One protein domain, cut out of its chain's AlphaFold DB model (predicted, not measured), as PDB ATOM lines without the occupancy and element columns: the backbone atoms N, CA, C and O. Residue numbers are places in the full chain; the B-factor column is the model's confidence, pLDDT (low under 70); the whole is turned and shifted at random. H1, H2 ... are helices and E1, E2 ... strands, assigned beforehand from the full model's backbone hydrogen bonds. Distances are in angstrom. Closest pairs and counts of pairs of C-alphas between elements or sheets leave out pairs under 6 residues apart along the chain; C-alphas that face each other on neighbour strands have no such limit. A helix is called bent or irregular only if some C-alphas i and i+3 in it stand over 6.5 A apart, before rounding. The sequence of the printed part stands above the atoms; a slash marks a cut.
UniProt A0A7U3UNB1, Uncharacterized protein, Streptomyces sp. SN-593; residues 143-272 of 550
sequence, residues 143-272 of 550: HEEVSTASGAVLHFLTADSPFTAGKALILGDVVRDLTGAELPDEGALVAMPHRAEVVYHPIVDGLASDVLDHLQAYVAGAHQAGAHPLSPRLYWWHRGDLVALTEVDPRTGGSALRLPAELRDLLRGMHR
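What this domain is: This is residues 143 to 272 of the 550 residues of an uncharacterized protein of Streptomyces sp. SN-593 (UniProt A0A7U3UNB1). A strongly twisted sheet of six strands lies between two helices: it curls round H1 on one face, and H2 covers the opposite face, running along the strands. Past the E6 edge the backbone runs on into a small hairpin of E7 and E8, and a short last helix, H3, sits off the sheet with its closest approach to H2 near that helix's first residues. The printed part has 130 residues, with three named helices and eight named strands in the order E1 E2 H1 E3 E4 H2 E5 E6 E7 E8 H3. The large sheet has the order E1 - E2 - E4 - E3 - E5 - E6 and is antiparallel throughout; the class is mixed, helices and strands. The whole is compact and rounded, with a radius of gyration of the C-alphas of 13.9 A and spans of 35 by 34 by 29 A.

Where its parts are: E1, residues 143 to 147, begins at C-alpha 143 (205.090, 160.090, 127.602) and is 13.5 A long. E2, residues 153 to 158, is 15.9 A long. H1, residues 164 to 179, covers 17.7 A; it is irregular, with C-alphas 169 and 172 8.5 A apart, and has a kink of 99 degrees near residue 171. E3 is residues 188 to 191, and E4, residues 197 to 202, is 16.4 A long. H2, residues 207 to 225, is the longest helix, 26.6 A from C-alpha 207 (224.131, 159.088, 119.638) to C-alpha 225. H2 has a kink of 34 degrees near residue 214; it is neither bent nor irregular, but only just: C-alphas 210 and 213 are 6.1 A apart. E5, residues 234 to 238, is 13.1 A long and E6, residues 241 to 244, 10.1 A. E7 is residues 246 to 248 and E8 residues 255 to 257. H3, residues 261 to 270, is 14.2 A long and ends at C-alpha 270 (226.152, 154.218, 113.244).

How they stand to each other: In the large sheet E1 and E6 are the edge strands. The hairpin of E1 and E2 has N 146 and O 154 at 2.9 A. E2 and E4 have N 157 and O 198 at 2.8 A. The hairpin of E3 and E4 has N 189 and O 201 at 2.8 A. E3 and E5 have N 190 and O 235 at 2.8 A, and the hairpin of E5 and E6 has N 236 and O 243 at 2.8 A. E2, H1, E3 and E4, H2, E5 are split strand-helix-strand units, two strands running the same way with a helix between them in the chain and another strand between them in the sheet; both crossovers are right-handed. H1 and H2 on opposite faces make three layers, helix, sheet and helix. H1 comes closest to E4 at the C-alphas of Ala 165 and Val 198, 5.5 A apart. H2 is on the sheet at a height of 8.6 A, over E4 and E3, and runs along the strands at 4 degrees to E4 on the local plane. Its closest C-alphas to E3 are Val 219 and Ala 191, 6.3 A. E6 runs on into E7 at 47 degrees across one residue. In the hairpin of E7 and E8, N 247 and O 256 are 2.9 A apart; E8 is near H2. H3 is not on the large sheet. H2 and H3 are close but not clearly touching, with the C-alphas of Ser 209 and Leu 267 closest at 6.6 A, at a steep tilt of 58 degrees, opposite ways. Every O i to N i+4 pair is within hydrogen-bond range in H3, against 7 of 12 in H1 and 13 of 15 in H2.

The domain as a whole: The two C-alphas farthest apart, Gly 180 and Arg 251, are 43.9 A apart. The printed part has no cut, and no link is long. The mean pLDDT of the printed part is 82.2; residues 148 to 152, 204 to 210, 250 to 254 and 265 to 272 are under 70.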
ATOM      1  N   HIS A 143     203.906 160.073 128.454       93.44
ATOM      2  CA  HIS A 143     205.090 160.090 127.602       93.44
ATOM      3  C   HIS A 143     205.782 161.441 127.744       93.44
ATOM      4  O   HIS A 143     205.171 162.480 127.494       93.44
ATOM      5  N   GLU A 144     207.038 161.414 128.174       88.25
ATOM      6  CA  GLU A 144     207.889 162.596 128.304       88.25
ATOM      7  C   GLU A 144     209.189 162.385 127.525       88.25
ATOM      8  O   GLU A 144     209.761 161.294 127.526       88.25
ATOM      9  N   GLU A 145     209.660 163.441 126.868       87.44
ATOM     10  CA  GLU A 145     210.921 163.451 126.134       87.44
ATOM     11  C   GLU A 145     211.927 164.336 126.860       87.44
ATOM     12  O   GLU A 145     211.659 165.504 127.146       87.44
ATOM     13  N   VAL A 146     213.105 163.784 127.138       81.12
ATOM     14  CA  VAL A 146     214.189 164.495 127.810       81.12
ATOM     15  C   VAL A 146     215.434 164.423 126.947       81.12
ATOM     16  O   VAL A 146     215.961 163.344 126.677       81.12
ATOM     17  N   SER A 147     215.932 165.585 126.535       74.69
ATOM     18  CA  SER A 147     217.205 165.683 125.825       74.69
ATOM     19  C   SER A 147     218.384 165.557 126.793       74.69
ATOM     20  O   SER A 147     218.442 166.236 127.822       74.69
ATOM     21  N   THR A 148     219.352 164.713 126.452       66.25
ATOM     22  CA  THR A 148     220.630 164.606 127.159       66.25
ATOM     23  C   THR A 148     221.561 165.761 126.773       66.25
ATOM     24  O   THR A 148     221.334 166.488 125.805       66.25
ATOM     25  N   ALA A 149     222.679 165.908 127.492       56.75
ATOM     26  CA  ALA A 149     223.720 166.875 127.137       56.75
ATOM     27  C   ALA A 149     224.380 166.597 125.768       56.75
ATOM     28  O   ALA A 149     224.946 167.516 125.181       56.75
ATOM     29  N   SER A 150     224.307 165.358 125.264       52.97
ATOM     30  CA  SER A 150     224.779 164.978 123.924       52.97
ATOM     31  C   SER A 150     223.755 165.257 122.816       52.97
ATOM     32  O   SER A 150     224.061 165.046 121.650       52.97
ATOM     33  N   GLY A 151     222.556 165.747 123.152       58.78
ATOM     34  CA  GLY A 151     221.477 166.003 122.192       58.78
ATOM     35  C   GLY A 151     220.596 164.787 121.891       58.78
ATOM     36  O   GLY A 151     219.600 164.930 121.188       58.78
ATOM     37  N   ALA A 152     220.907 163.617 122.457       65.50
ATOM     38  CA  ALA A 152     220.069 162.433 122.335       65.50
ATOM     39  C   ALA A 152     218.744 162.615 123.088       65.50
ATOM     40  O   ALA A 152     218.714 163.213 124.164       65.50
ATOM     41  N   VAL A 153     217.654 162.067 122.555       76.56
ATOM     42  CA  VAL A 153     216.336 162.122 123.200       76.56
ATOM     43  C   VAL A 153     216.061 160.805 123.919       76.56
ATOM     44  O   VAL A 153     216.095 159.733 123.315       76.56
ATOM     45  N   LEU A 154     215.798 160.887 125.221       87.69
ATOM     46  CA  LEU A 154     215.302 159.783 126.035       87.69
ATOM     47  C   LEU A 154     213.793 159.919 126.189       87.69
ATOM     48  O   LEU A 154     213.301 160.979 126.574       87.69
ATOM     49  N   HIS A 155     213.072 158.837 125.933       93.00
ATOM     50  CA  HIS A 155     211.626 158.794 126.084       93.00
ATOM     51  C   HIS A 155     211.265 158.030 127.355       93.00
ATOM     52  O   HIS A 155     211.656 156.875 127.540       93.00
ATOM     53  N   PHE A 156     210.492 158.675 128.217       93.25
ATOM     54  CA  PHE A 156     210.031 158.141 129.488       93.25
ATOM     55  C   PHE A 156     208.562 157.760 129.360       93.25
ATOM     56  O   PHE A 156     207.719 158.597 129.047       93.25
ATOM     57  N   LEU A 157     208.261 156.489 129.610       94.88
ATOM     58  CA  LEU A 157     206.906 155.959 129.696       94.88
ATOM     59  C   LEU A 157     206.598 155.670 131.159       94.88
ATOM     60  O   LEU A 157     207.119 154.707 131.728       94.88
ATOM     61  N   THR A 158     205.736 156.477 131.768       91.25
ATOM     62  CA  THR A 158     205.384 156.339 133.187       91.25
ATOM     63  C   THR A 158     203.880 156.184 133.377       91.25
ATOM     64  O   THR A 158     203.071 156.695 132.606       91.25
ATOM     65  N   ALA A 159     203.470 155.420 134.390       87.69
ATOM     66  CA  ALA A 159     202.075 155.381 134.825       87.69
ATOM     67  C   ALA A 159     201.967 154.916 136.278       87.69
ATOM     68  O   ALA A 159     202.801 154.144 136.758       87.69
ATOM     69  N   ASP A 160     200.880 155.295 136.955       83.94
ATOM     70  CA  ASP A 160     200.525 154.778 138.286       83.94
ATOM     71  C   ASP A 160     199.938 153.354 138.188       83.94
ATOM     72  O   ASP A 160     198.783 153.084 138.521       83.94
ATOM     73  N   SER A 161     200.728 152.429 137.639       86.25
ATOM     74  CA  SER A 161     200.351 151.037 137.415       86.25
ATOM     75  C   SER A 161     201.556 150.115 137.616       86.25
ATOM     76  O   SER A 161     202.644 150.390 137.114       86.25
ATOM     77  N   PRO A 162     201.404 148.971 138.310       85.75
ATOM     78  CA  PRO A 162     202.484 147.997 138.466       85.75
ATOM     79  C   PRO A 162     202.778 147.198 137.184       85.75
ATOM     80  O   PRO A 162     203.633 146.315 137.213       85.75
ATOM     81  N   PHE A 163     202.040 147.459 136.101       92.69
ATOM     82  CA  PHE A 163     202.127 146.743 134.827       92.69
ATOM     83  C   PHE A 163     202.809 147.564 133.721       92.69
ATOM     84  O   PHE A 163     202.973 147.050 132.617       92.69
ATOM     85  N   THR A 164     203.210 148.812 133.998       93.56
ATOM     86  CA  THR A 164     203.783 149.734 133.001       93.56
ATOM     87  C   THR A 164     205.043 149.181 132.360       93.56
ATOM     88  O   THR A 164     205.157 149.232 131.142       93.56
ATOM     89  N   ALA A 165     205.938 148.568 133.144       94.50
ATOM     90  CA  ALA A 165     207.163 147.964 132.615       94.50
ATOM     91  C   ALA A 165     206.886 146.904 131.529       94.50
ATOM     92  O   ALA A 165     207.685 146.709 130.620       94.50
ATOM     93  N   GLY A 166     205.702 146.276 131.561       94.69
ATOM     94  CA  GLY A 166     205.261 145.352 130.520       94.69
ATOM     95  C   GLY A 166     205.195 145.981 129.126       94.69
ATOM     96  O   GLY A 166     205.314 145.247 128.153       94.69
ATOM     97  N   LYS A 167     205.067 147.313 129.002       95.69
ATOM     98  CA  LYS A 167     205.039 148.024 127.710       95.69
ATOM     99  C   LYS A 167     206.272 147.740 126.850       95.69
ATOM    100  O   LYS A 167     206.144 147.767 125.633       95.69
ATOM    101  N   ALA A 168     207.404 147.363 127.451       95.69
ATOM    102  CA  ALA A 168     208.590 146.914 126.721       95.69
ATOM    103  C   ALA A 168     208.328 145.694 125.808       95.69
ATOM    104  O   ALA A 168     208.980 145.553 124.781       95.69
ATOM    105  N   LEU A 169     207.343 144.840 126.119       94.69
ATOM    106  CA  LEU A 169     206.968 143.684 125.285       94.69
ATOM    107  C   LEU A 169     206.329 144.083 123.949       94.69
ATOM    108  O   LEU A 169     206.373 143.321 122.991       94.69
ATOM    109  N   ILE A 170     205.694 145.253 123.909       94.94
ATOM    110  CA  ILE A 170     204.943 145.770 122.758       94.94
ATOM    111  C   ILE A 170     205.467 147.151 122.355       94.94
ATOM    112  O   ILE A 170     204.710 147.998 121.886       94.94
ATOM    113  N   LEU A 171     206.761 147.402 122.588       95.81
ATOM    114  CA  LEU A 171     207.346 148.735 122.478       95.81
ATOM    115  C   LEU A 171     207.152 149.339 121.081       95.81
ATOM    116  O   LEU A 171     206.785 150.502 120.989       95.81
ATOM    117  N   GLY A 172     207.306 148.548 120.015       91.94
ATOM    118  CA  GLY A 172     207.074 149.011 118.641       91.94
ATOM    119  C   GLY A 172     205.674 149.581 118.409       91.94
ATOM    120  O   GLY A 172     205.544 150.672 117.859       91.94
ATOM    121  N   ASP A 173     204.633 148.898 118.891       93.12
ATOM    122  CA  ASP A 173     203.254 149.387 118.770       93.12
ATOM    123  C   ASP A 173     203.016 150.617 119.653       93.12
ATOM    124  O   ASP A 173     202.360 151.566 119.236       93.12
ATOM    125  N   VAL A 174     203.598 150.634 120.857       93.50
ATOM    126  CA  VAL A 174     203.493 151.765 121.791       93.50
ATOM    127  C   VAL A 174     204.123 153.027 121.210       93.50
ATOM    128  O   VAL A 174     203.531 154.097 121.311       93.50
ATOM    129  N   VAL A 175     205.301 152.911 120.595       90.69
ATOM    130  CA  VAL A 175     205.975 154.036 119.940       90.69
ATOM    131  C   VAL A 175     205.143 154.529 118.763       90.69
ATOM    132  O   VAL A 175     204.852 155.721 118.708       90.69
ATOM    133  N   ARG A 176     204.663 153.622 117.902       89.38
ATOM    134  CA  ARG A 176     203.802 153.978 116.764       89.38
ATOM    135  C   ARG A 176     202.553 154.743 117.205       89.38
ATOM    136  O   ARG A 176     202.222 155.762 116.603       89.38
ATOM    137  N   ASP A 177     201.889 154.287 118.264       88.12
ATOM    138  CA  ASP A 177     200.671 154.917 118.781       88.12
ATOM    139  C   ASP A 177     200.932 156.298 119.415       88.12
ATOM    140  O   ASP A 177     200.071 157.177 119.338       88.12
ATOM    141  N   LEU A 178     202.091 156.496 120.055       85.19
ATOM    142  CA  LEU A 178     202.425 157.736 120.766       85.19
ATOM    143  C   LEU A 178     203.040 158.807 119.860       85.19
ATOM    144  O   LEU A 178     202.685 159.979 119.977       85.19
ATOM    145  N   THR A 179     203.961 158.422 118.976       81.50
ATOM    146  CA  THR A 179     204.753 159.361 118.163       81.50
ATOM    147  C   THR A 179     204.295 159.421 116.707       81.50
ATOM    148  O   THR A 179     204.633 160.367 115.997       81.50
ATOM    149  N   GLY A 180     203.533 158.426 116.241       78.25
ATOM    150  CA  GLY A 180     203.185 158.258 114.828       78.25
ATOM    151  C   GLY A 180     204.323 157.704 113.961       78.25
ATOM    152  O   GLY A 180     204.110 157.495 112.767       78.25
ATOM    153  N   ALA A 181     205.504 157.457 114.535       74.25
ATOM    154  CA  ALA A 181     206.664 156.897 113.848       74.25
ATOM    155  C   ALA A 181     206.887 155.431 114.240       74.25
ATOM    156  O   ALA A 181     206.585 155.021 115.361       74.25
ATOM    157  N   GLU A 182     207.433 154.631 113.325       79.31
ATOM    158  CA  GLU A 182     207.849 153.264 113.648       79.31
ATOM    159  C   GLU A 182     209.203 153.258 114.365       79.31
ATOM    160  O   GLU A 182     210.020 154.163 114.182       79.31
ATOM    161  N   LEU A 183     209.442 152.237 115.196       79.00
ATOM    162  CA  LEU A 183     210.791 151.999 115.701       79.00
ATOM    163  C   LEU A 183     211.712 151.590 114.542       79.00
ATOM    164  O   LEU A 183     211.259 150.851 113.666       79.00
ATOM    165  N   PRO A 184     212.988 152.009 114.567       77.44
ATOM    166  CA  PRO A 184     213.987 151.551 113.607       77.44
ATOM    167  C   PRO A 184     214.112 150.027 113.593       77.44
ATOM    168  O   PRO A 184     213.862 149.366 114.610       77.44
ATOM    169  N   ASP A 185     214.562 149.482 112.463       77.31
ATOM    170  CA  ASP A 185     214.849 148.052 112.320       77.31
ATOM    171  C   ASP A 185     215.913 147.593 113.327       77.31
ATOM    172  O   ASP A 185     215.832 146.488 113.859       77.31
ATOM    173  N   GLU A 186     216.850 148.482 113.653       78.31
ATOM    174  CA  GLU A 186     217.930 148.331 114.630       78.31
ATOM    175  C   GLU A 186     217.425 148.259 116.083       78.31
ATOM    176  O   GLU A 186     218.147 147.829 116.990       78.31
ATOM    177  N   GLY A 187     216.171 148.649 116.322       90.38
ATOM    178  CA  GLY A 187     215.512 148.564 117.617       90.38
ATOM    179  C   GLY A 187     215.786 149.751 118.544       90.38
ATOM    180  O   GLY A 187     215.899 150.902 118.120       90.38
ATOM    181  N   ALA A 188     215.814 149.490 119.852       93.75
ATOM    182  CA  ALA A 188     215.935 150.521 120.881       93.75
ATOM    183  C   ALA A 188     216.764 150.053 122.082       93.75
ATOM    184  O   ALA A 188     216.732 148.885 122.471       93.75
ATOM    185  N   LEU A 189     217.457 150.987 122.727       95.06
ATOM    186  CA  LEU A 189     217.984 150.791 124.075       95.06
ATOM    187  C   LEU A 189     216.844 150.992 125.071       95.06
ATOM    188  O   LEU A 189     216.121 151.981 124.983       95.06
ATOM    189  N   VAL A 190     216.679 150.068 126.013       97.25
ATOM    190  CA  VAL A 190     215.560 150.047 126.960       97.25
ATOM    191  C   VAL A 190     216.068 149.827 128.376       97.25
ATOM    192  O   VAL A 190     216.820 148.894 128.649       97.25
ATOM    193  N   ALA A 191     215.604 150.654 129.306       95.94
ATOM    194  CA  ALA A 191     215.825 150.507 130.735       95.94
ATOM    195  C   ALA A 191     214.484 150.385 131.469       95.94
ATOM    196  O   ALA A 191     213.509 151.068 131.153       95.94
ATOM    197  N   MET A 192     214.440 149.509 132.473       96.12
ATOM    198  CA  MET A 192     213.245 149.249 133.284       96.12
ATOM    199  C   MET A 192     213.618 149.250 134.776       96.12
ATOM    200  O   MET A 192     213.604 148.192 135.416       96.12
ATOM    201  N   PRO A 193     213.982 150.417 135.347       92.75
ATOM    202  CA  PRO A 193     214.493 150.502 136.717       92.75
ATOM    203  C   PRO A 193     213.470 150.012 137.750       92.75
ATOM    204  O   PRO A 193     213.822 149.354 138.731       92.75
ATOM    205  N   HIS A 194     212.185 150.284 137.513       89.62
ATOM    206  CA  HIS A 194     211.092 149.863 138.380       89.62
ATOM    207  C   HIS A 194     209.810 149.557 137.606       89.62
ATOM    208  O   HIS A 194     209.608 149.997 136.479       89.62
ATOM    209  N   ARG A 195     208.877 148.849 138.251       89.25
ATOM    210  CA  ARG A 195     207.655 148.310 137.613       89.25
ATOM    211  C   ARG A 195     206.741 149.328 136.900       89.25
ATOM    212  O   ARG A 195     205.898 148.920 136.103       89.25
ATOM    213  N   ALA A 196     206.852 150.611 137.244       89.50
ATOM    214  CA  ALA A 196     205.978 151.694 136.786       89.50
ATOM    215  C   ALA A 196     206.608 152.599 135.704       89.50
ATOM    216  O   ALA A 196     205.997 153.598 135.333       89.50
ATOM    217  N   GLU A 197     207.802 152.263 135.208       91.75
ATOM    218  CA  GLU A 197     208.552 153.091 134.256       91.75
ATOM    219  C   GLU A 197     209.278 152.231 133.227       91.75
ATOM    220  O   GLU A 197     209.837 151.181 133.555       91.75
ATOM    221  N   VAL A 198     209.265 152.705 131.987       96.25
ATOM    222  CA  VAL A 198     210.132 152.244 130.904       96.25
ATOM    223  C   VAL A 198     210.802 153.478 130.330       96.25
ATOM    224  O   VAL A 198     210.118 154.430 129.966       96.25
ATOM    225  N   VAL A 199     212.122 153.452 130.228       96.12
ATOM    226  CA  VAL A 199     212.883 154.477 129.514       96.12
ATOM    227  C   VAL A 199     213.438 153.836 128.262       96.12
ATOM    228  O   VAL A 199     213.985 152.735 128.337       96.12
ATOM    229  N   TYR A 200     213.294 154.493 127.117       95.75
ATOM    230  CA  TYR A 200     213.864 153.989 125.876       95.75
ATOM    231  C   TYR A 200     214.511 155.084 125.036       95.75
ATOM    232  O   TYR A 200     214.178 156.267 125.132       95.75
ATOM    233  N   HIS A 201     215.439 154.653 124.192       91.69
ATOM    234  CA  HIS A 201     216.073 155.455 123.160       91.69
ATOM    235  C   HIS A 201     216.110 154.643 121.856       91.69
ATOM    236  O   HIS A 201     216.752 153.588 121.836       91.69
ATOM    237  N   PRO A 202     215.407 155.073 120.791       87.31
ATOM    238  CA  PRO A 202     215.496 154.443 119.475       87.31
ATOM    239  C   PRO A 202     216.927 154.489 118.937       87.31
ATOM    240  O   PRO A 202     217.592 155.516 119.044       87.31
ATOM    241  N   ILE A 203     217.403 153.397 118.341       79.88
ATOM    242  CA  ILE A 203     218.734 153.345 117.735       79.88
ATOM    243  C   ILE A 203     218.608 153.881 116.305       79.88
ATOM    244  O   ILE A 203     218.306 153.132 115.385       79.88
ATOM    245  N   VAL A 204     218.763 155.198 116.144       63.75
ATOM    246  CA  VAL A 204     218.618 155.908 114.852       63.75
ATOM    247  C   VAL A 204     219.938 156.418 114.286       63.75
ATOM    248  O   VAL A 204     220.097 156.516 113.074       63.75
ATOM    249  N   ASP A 205     220.898 156.728 115.153       55.97
ATOM    250  CA  ASP A 205     222.179 157.307 114.773       55.97
ATOM    251  C   ASP A 205     223.286 156.942 115.776       55.97
ATOM    252  O   ASP A 205     223.135 156.113 116.682       55.97
ATOM    253  N   GLY A 206     224.444 157.575 115.604       56.91
ATOM    254  CA  GLY A 206     225.582 157.396 116.484       56.91
ATOM    255  C   GLY A 206     225.356 157.831 117.930       56.91
ATOM    256  O   GLY A 206     226.072 157.346 118.797       56.91
ATOM    257  N   LEU A 207     224.367 158.661 118.255       58.91
ATOM    258  CA  LEU A 207     224.131 159.088 119.638       58.91
ATOM    259  C   LEU A 207     223.742 157.915 120.548       58.91
ATOM    260  O   LEU A 207     223.934 157.998 121.763       58.91
ATOM    261  N   ALA A 208     223.300 156.790 119.975       67.50
ATOM    262  CA  ALA A 208     222.979 155.577 120.715       67.50
ATOM    263  C   ALA A 208     224.135 155.086 121.611       67.50
ATOM    264  O   ALA A 208     223.864 154.656 122.733       67.50
ATOM    265  N   SER A 209     225.413 155.192 121.201       68.62
ATOM    266  CA  SER A 209     226.500 154.762 122.107       68.62
ATOM    267  C   SER A 209     226.837 155.775 123.202       68.62
ATOM    268  O   SER A 209     227.236 155.351 124.282       68.62
ATOM    269  N   ASP A 210     226.601 157.075 122.994       67.06
ATOM    270  CA  ASP A 210     226.721 158.078 124.070       67.06
ATOM    271  C   ASP A 210     225.615 157.883 125.122       67.06
ATOM    272  O   ASP A 210     225.803 158.104 126.322       67.06
ATOM    273  N   VAL A 211     224.442 157.438 124.666       77.12
ATOM    274  CA  VAL A 211     223.290 157.132 125.514       77.12
ATOM    275  C   VAL A 211     223.522 155.892 126.380       77.12
ATOM    276  O   VAL A 211     222.997 155.855 127.493       77.12
ATOM    277  N   LEU A 212     224.321 154.912 125.936       83.44
ATOM    278  CA  LEU A 212     224.607 153.692 126.708       83.44
ATOM    279  C   LEU A 212     225.144 154.014 128.107       83.44
ATOM    280  O   LEU A 212     224.593 153.535 129.098       83.44
ATOM    281  N   ASP A 213     226.177 154.855 128.200       78.50
ATOM    282  CA  ASP A 213     226.795 155.211 129.482       78.50
ATOM    283  C   ASP A 213     225.838 156.027 130.363       78.50
ATOM    284  O   ASP A 213     225.750 155.812 131.578       78.50
ATOM    285  N   HIS A 214     225.072 156.937 129.753       80.94
ATOM    286  CA  HIS A 214     224.107 157.760 130.474       80.94
ATOM    287  C   HIS A 214     222.949 156.927 131.035       80.94
ATOM    288  O   HIS A 214     222.641 157.029 132.223       80.94
ATOM    289  N   LEU A 215     222.335 156.074 130.209       88.25
ATOM    290  CA  LEU A 215     221.270 155.172 130.640       88.25
ATOM    291  C   LEU A 215     221.775 154.157 131.660       88.25
ATOM    292  O   LEU A 215     221.046 153.868 132.603       88.25
ATOM    293  N   GLN A 216     223.011 153.663 131.531       86.62
ATOM    294  CA  GLN A 216     223.614 152.759 132.511       86.62
ATOM    295  C   GLN A 216     223.744 153.422 133.893       86.62
ATOM    296  O   GLN A 216     223.394 152.818 134.910       86.62
ATOM    297  N   ALA A 217     224.217 154.670 133.947       84.56
ATOM    298  CA  ALA A 217     224.303 155.422 135.198       84.56
ATOM    299  C   ALA A 217     222.911 155.753 135.763       84.56
ATOM    300  O   ALA A 217     222.666 155.597 136.963       84.56
ATOM    301  N   TYR A 218     221.989 156.172 134.891       87.50
ATOM    302  CA  TYR A 218     220.617 156.497 135.258       87.50
ATOM    303  C   TYR A 218     219.873 155.277 135.822       87.50
ATOM    304  O   TYR A 218     219.347 155.362 136.931       87.50
ATOM    305  N   VAL A 219     219.869 154.134 135.122       90.56
ATOM    306  CA  VAL A 219     219.120 152.935 135.539       90.56
ATOM    307  C   VAL A 219     219.633 152.402 136.872       90.56
ATOM    308  O   VAL A 219     218.830 152.055 137.736       90.56
ATOM    309  N   ALA A 220     220.950 152.421 137.095       86.12
ATOM    310  CA  ALA A 220     221.540 152.012 138.365       86.12
ATOM    311  C   ALA A 220     221.073 152.914 139.524       86.12
ATOM    312  O   ALA A 220     220.691 152.411 140.584       86.12
ATOM    313  N   GLY A 221     221.050 154.236 139.318       84.38
ATOM    314  CA  GLY A 221     220.568 155.198 140.314       84.38
ATOM    315  C   GLY A 221     219.060 155.102 140.565       84.38
ATOM    316  O   GLY A 221     218.623 155.025 141.716       84.38
ATOM    317  N   ALA A 222     218.261 155.054 139.498       84.19
ATOM    318  CA  ALA A 222     216.805 154.958 139.560       84.19
ATOM    319  C   ALA A 222     216.342 153.643 140.208       84.19
ATOM    320  O   ALA A 222     215.433 153.651 141.038       84.19
ATOM    321  N   HIS A 223     217.014 152.526 139.915       88.25
ATOM    322  CA  HIS A 223     216.746 151.230 140.542       88.25
ATOM    323  C   HIS A 223     216.994 151.256 142.061       88.25
ATOM    324  O   HIS A 223     216.206 150.699 142.825       88.25
ATOM    325  N   GLN A 224     218.061 151.920 142.520       83.81
ATOM    326  CA  GLN A 224     218.373 152.034 143.952       83.81
ATOM    327  C   GLN A 224     217.419 152.976 144.701       83.81
ATOM    328  O   GLN A 224     217.100 152.731 145.865       83.81
ATOM    329  N   ALA A 225     216.979 154.060 144.057       76.38
ATOM    330  CA  ALA A 225     216.112 155.067 144.669       76.38
ATOM    331  C   ALA A 225     214.613 154.711 144.600       76.38
ATOM    332  O   ALA A 225     213.818 155.207 145.406       76.38
ATOM    333  N   GLY A 226     214.220 153.887 143.628       70.12
ATOM    334  CA  GLY A 226     212.833 153.610 143.275       70.12
ATOM    335  C   GLY A 226     212.096 152.685 144.245       70.12
ATOM    336  O   GLY A 226     212.645 151.751 144.828       70.12
ATOM    337  N   ALA A 227     210.787 152.904 144.382       70.69
ATOM    338  CA  ALA A 227     209.913 151.965 145.073       70.69
ATOM    339  C   ALA A 227     209.577 150.784 144.146       70.69
ATOM    340  O   ALA A 227     209.057 150.987 143.054       70.69
ATOM    341  N   HIS A 228     209.783 149.552 144.622       83.94
ATOM    342  CA  HIS A 228     209.576 148.316 143.849       83.94
ATOM    343  C   HIS A 228     210.523 148.186 142.639       83.94
ATOM    344  O   HIS A 228     210.051 148.229 141.494       83.94
ATOM    345  N   PRO A 229     211.833 148.020 142.903       89.38
ATOM    346  CA  PRO A 229     212.839 147.813 141.865       89.38
ATOM    347  C   PRO A 229     212.485 146.626 140.961       89.38
ATOM    348  O   PRO A 229     211.859 145.661 141.409       89.38
ATOM    349  N   LEU A 230     212.861 146.734 139.686       91.19
ATOM    350  CA  LEU A 230     212.673 145.677 138.694       91.19
ATOM    351  C   LEU A 230     214.012 145.186 138.143       91.19
ATOM    352  O   LEU A 230     214.335 144.022 138.338       91.19
ATOM    353  N   SER A 231     214.777 146.039 137.462       92.31
ATOM    354  CA  SER A 231     216.092 145.653 136.953       92.31
ATOM    355  C   SER A 231     217.074 146.827 136.944       92.31
ATOM    356  O   SER A 231     216.710 147.915 136.498       92.31
ATOM    357  N   PRO A 232     218.327 146.632 137.396       91.50
ATOM    358  CA  PRO A 232     219.397 147.619 137.268       91.50
ATOM    359  C   PRO A 232     220.121 147.534 135.911       91.50
ATOM    360  O   PRO A 232     221.181 148.136 135.747       91.50
ATOM    361  N   ARG A 233     219.621 146.724 134.968       93.19
ATOM    362  CA  ARG A 233     220.280 146.441 133.688       93.19
ATOM    363  C   ARG A 233     219.705 147.291 132.561       93.19
ATOM    364  O   ARG A 233     218.531 147.665 132.570       93.19
ATOM    365  N   LEU A 234     220.549 147.530 131.567       95.19
ATOM    366  CA  LEU A 234     220.163 148.030 130.261       95.19
ATOM    367  C   LEU A 234     219.869 146.850 129.330       95.19
ATOM    368  O   LEU A 234     220.533 145.814 129.409       95.19
ATOM    369  N   TYR A 235     218.896 147.015 128.442       95.94
ATOM    370  CA  TYR A 235     218.475 146.011 127.474       95.94
ATOM    371  C   TYR A 235     218.514 146.581 126.059       95.94
ATOM    372  O   TYR A 235     218.251 147.762 125.849       95.94
ATOM    373  N   TRP A 236     218.806 145.731 125.083       96.06
ATOM    374  CA  TRP A 236     218.535 145.994 123.679       96.06
ATOM    375  C   TRP A 236     217.209 145.341 123.321       96.06
ATOM    376  O   TRP A 236     217.061 144.126 123.446       96.06
ATOM    377  N   TRP A 237     216.243 146.166 122.936       96.38
ATOM    378  CA  TRP A 237     214.991 145.717 122.357       96.38
ATOM    379  C   TRP A 237     215.149 145.626 120.846       96.38
ATOM    380  O   TRP A 237     215.448 146.632 120.207       96.38
ATOM    381  N   HIS A 238     214.918 144.447 120.279       92.50
ATOM    382  CA  HIS A 238     215.002 144.216 118.841       92.50
ATOM    383  C   HIS A 238     213.911 143.231 118.420       92.50
ATOM    384  O   HIS A 238     213.876 142.093 118.881       92.50
ATOM    385  N   ARG A 239     212.977 143.694 117.577       85.06
ATOM    386  CA  ARG A 239     211.862 142.893 117.027       85.06
ATOM    387  C   ARG A 239     211.046 142.115 118.074       85.06
ATOM    388  O   ARG A 239     210.551 141.026 117.804       85.06
ATOM    389  N   GLY A 240     210.857 142.708 119.254       85.38
ATOM    390  CA  GLY A 240     210.079 142.127 120.354       85.38
ATOM    391  C   GLY A 240     210.897 141.331 121.374       85.38
ATOM    392  O   GLY A 240     210.369 141.029 122.445       85.38
ATOM    393  N   ASP A 241     212.172 141.059 121.093       90.19
ATOM    394  CA  ASP A 241     213.086 140.401 122.023       90.19
ATOM    395  C   ASP A 241     213.874 141.427 122.846       90.19
ATOM    396  O   ASP A 241     214.172 142.527 122.379       90.19
ATOM    397  N   LEU A 242     214.214 141.062 124.086       94.62
ATOM    398  CA  LEU A 242     215.032 141.866 124.993       94.62
ATOM    399  C   LEU A 242     216.316 141.112 125.330       94.62
ATOM    400  O   LEU A 242     216.275 140.029 125.906       94.62
ATOM    401  N   VAL A 243     217.460 141.719 125.030       95.00
ATOM    402  CA  VAL A 243     218.782 141.163 125.345       95.00
ATOM    403  C   VAL A 243     219.467 142.058 126.365       95.00
ATOM    404  O   VAL A 243     219.618 143.256 126.136       95.00
ATOM    405  N   ALA A 244     219.883 141.502 127.504       93.44
ATOM    406  CA  ALA A 244     220.586 142.275 128.522       93.44
ATOM    407  C   ALA A 244     221.966 142.723 128.017       93.44
ATOM    408  O   ALA A 244     222.762 141.923 127.530       93.44
ATOM    409  N   LEU A 245     222.252 144.014 128.166       92.94
ATOM    410  CA  LEU A 245     223.532 144.635 127.821       92.94
ATOM    411  C   LEU A 245     224.421 144.835 129.043       92.94
ATOM    412  O   LEU A 245     225.602 145.133 128.899       92.94
ATOM    413  N   THR A 246     223.870 144.691 130.244       90.56
ATOM    414  CA  THR A 246     224.593 144.888 131.498       90.56
ATOM    415  C   THR A 246     224.765 143.563 132.218       90.56
ATOM    416  O   THR A 246     223.791 142.884 132.557       90.56
ATOM    417  N   GLU A 247     226.015 143.241 132.524       85.25
ATOM    418  CA  GLU A 247     226.383 142.180 133.450       85.25
ATOM    419  C   GLU A 247     226.616 142.809 134.829       85.25
ATOM    420  O   GLU A 247     227.432 143.721 134.978       85.25
ATOM    421  N   VAL A 248     225.867 142.364 135.836       76.06
ATOM    422  CA  VAL A 248     225.983 142.864 137.211       76.06
ATOM    423  C   VAL A 248     226.729 141.825 138.032       76.06
ATOM    424  O   VAL A 248     226.302 140.674 138.089       76.06
ATOM    425  N   ASP A 249     227.827 142.219 138.675       73.12
ATOM    426  CA  ASP A 249     228.544 141.364 139.616       73.12
ATOM    427  C   ASP A 249     227.810 141.369 140.971       73.12
ATOM    428  O   ASP A 249     227.829 142.381 141.688       73.12
ATOM    429  N   PRO A 250     227.203 140.239 141.378       62.25
ATOM    430  CA  PRO A 250     226.424 140.159 142.610       62.25
ATOM    431  C   PRO A 250     227.271 140.298 143.886       62.25
ATOM    432  O   PRO A 250     226.712 140.492 144.964       62.25
ATOM    433  N   ARG A 251     228.608 140.193 143.813       59.19
ATOM    434  CA  ARG A 251     229.505 140.294 144.982       59.19
ATOM    435  C   ARG A 251     230.044 141.698 145.208       59.19
ATOM    436  O   ARG A 251     230.248 142.085 146.357       59.19
ATOM    437  N   THR A 252     230.326 142.427 144.134       60.12
ATOM    438  CA  THR A 252     230.924 143.769 144.202       60.12
ATOM    439  C   THR A 252     229.908 144.883 143.966       60.12
ATOM    440  O   THR A 252     230.192 146.035 144.289       60.12
ATOM    441  N   GLY A 253     228.728 144.558 143.420       63.28
ATOM    442  CA  GLY A 253     227.734 145.539 142.983       63.28
ATOM    443  C   GLY A 253     228.170 146.335 141.749       63.28
ATOM    444  O   GLY A 253     227.490 147.285 141.369       63.28
ATOM    445  N   GLY A 254     229.307 145.980 141.138       67.38
ATOM    446  CA  GLY A 254     229.788 146.586 139.904       67.38
ATOM    447  C   GLY A 254     228.982 146.107 138.700       67.38
ATOM    448  O   GLY A 254     228.608 144.940 138.618       67.38
ATOM    449  N   SER A 255     228.731 147.003 137.751       78.31
ATOM    450  CA  SER A 255     228.073 146.695 136.482       78.31
ATOM    451  C   SER A 255     229.040 146.908 135.322       78.31
ATOM    452  O   SER A 255     229.696 147.948 135.260       78.31
ATOM    453  N   ALA A 256     229.107 145.958 134.394       80.75
ATOM    454  CA  ALA A 256     229.893 146.069 133.171       80.75
ATOM    455  C   ALA A 256     228.990 145.953 131.943       80.75
ATOM    456  O   ALA A 256     228.113 145.092 131.881       80.75
ATOM    457  N   LEU A 257     229.237 146.799 130.944       85.06
ATOM    458  CA  LEU A 257     228.535 146.723 129.672       85.06
ATOM    459  C   LEU A 257     229.118 145.591 128.807       85.06
ATOM    460  O   LEU A 257     230.336 145.461 128.623       85.06
ATOM    461  N   ARG A 258     228.232 144.754 128.278       85.69
ATOM    462  CA  ARG A 258     228.492 143.598 127.421       85.69
ATOM    463  C   ARG A 258     227.551 143.660 126.228       85.69
ATOM    464  O   ARG A 258     226.478 143.074 126.220       85.69
ATOM    465  N   LEU A 259     227.984 144.381 125.200       83.19
ATOM    466  CA  LEU A 259     227.241 144.474 123.948       83.19
ATOM    467  C   LEU A 259     227.411 143.176 123.138       83.19
ATOM    468  O   LEU A 259     228.566 142.775 122.920       83.19
ATOM    469  N   PRO A 260     226.323 142.541 122.660       84.50
ATOM    470  CA  PRO A 260     226.385 141.488 121.647       84.50
ATOM    471  C   PRO A 260     227.193 141.934 120.422       84.50
ATOM    472  O   PRO A 260     227.267 143.126 120.134       84.50
ATOM    473  N   ALA A 261     227.819 140.992 119.705       75.62
ATOM    474  CA  ALA A 261     228.644 141.323 118.537       75.62
ATOM    475  C   ALA A 261     227.846 142.095 117.474       75.62
ATOM    476  O   ALA A 261     228.301 143.136 117.025       75.62
ATOM    477  N   GLU A 262     226.624 141.643 117.187       77.75
ATOM    478  CA  GLU A 262     225.697 142.279 116.247       77.75
ATOM    479  C   GLU A 262     225.408 143.743 116.610       77.75
ATOM    480  O   GLU A 262     225.688 144.637 115.818       77.75
ATOM    481  N   LEU A 263     224.962 144.010 117.844       77.38
ATOM    482  CA  LEU A 263     224.727 145.377 118.315       77.38
ATOM    483  C   LEU A 263     226.010 146.216 118.319       77.38
ATOM    484  O   LEU A 263     225.983 147.403 118.026       77.38
ATOM    485  N   ARG A 264     227.154 145.620 118.663       76.69
ATOM    486  CA  ARG A 264     228.440 146.325 118.684       76.69
ATOM    487  C   ARG A 264     228.877 146.747 117.285       76.69
ATOM    488  O   ARG A 264     229.424 147.837 117.141       76.69
ATOM    489  N   ASP A 265     228.682 145.891 116.290       64.00
ATOM    490  CA  ASP A 265     229.032 146.177 114.902       64.00
ATOM    491  C   ASP A 265     228.052 147.192 114.293       64.00
ATOM    492  O   ASP A 265     228.498 148.160 113.681       64.00
ATOM    493  N   LEU A 266     226.755 147.065 114.591       67.00
ATOM    494  CA  LEU A 266     225.713 148.039 114.253       67.00
ATOM    495  C   LEU A 266     226.023 149.424 114.834       67.00
ATOM    496  O   LEU A 266     226.129 150.403 114.098       67.00
ATOM    497  N   LEU A 267     226.261 149.506 116.147       62.44
ATOM    498  CA  LEU A 267     226.613 150.764 116.802       62.44
ATOM    499  C   LEU A 267     227.912 151.328 116.238       62.44
ATOM    500  O   LEU A 267     228.000 152.533 116.053       62.44
ATOM    501  N   ARG A 268     228.899 150.486 115.903       58.31
ATOM    502  CA  ARG A 268     230.139 150.929 115.246       58.31
ATOM    503  C   ARG A 268     229.867 151.536 113.866       58.31
ATOM    504  O   ARG A 268     230.519 152.530 113.547       58.31
ATOM    505  N   GLY A 269     228.937 150.980 113.090       52.28
ATOM    506  CA  GLY A 269     228.499 151.527 111.801       52.28
ATOM    507  C   GLY A 269     227.777 152.871 111.946       52.28
ATOM    508  O   GLY A 269     228.036 153.803 111.187       52.28
ATOM    509  N   MET A 270     226.955 153.014 112.988       52.94
ATOM    510  CA  MET A 270     226.152 154.218 113.244       52.94
ATOM    511  C   MET A 270     226.928 155.344 113.937       52.94
ATOM    512  O   MET A 270     226.642 156.519 113.721       52.94
ATOM    513  N   HIS A 271     227.958 155.025 114.729       48.97
ATOM    514  CA  HIS A 271     228.682 155.982 115.578       48.97
ATOM    515  C   HIS A 271     229.448 157.083 114.843       48.97
ATOM    516  O   HIS A 271     230.077 157.930 115.476       48.97
ATOM    517  N   ARG A 272     229.539 157.021 113.519       53.88
ATOM    518  CA  ARG A 272     230.703 157.583 112.838       53.88
ATOM    519  C   ARG A 272     230.365 158.363 111.588       53.88
ATOM    520  O   ARG A 272     231.264 158.626 110.809       53.88
TER     521      ARG A 272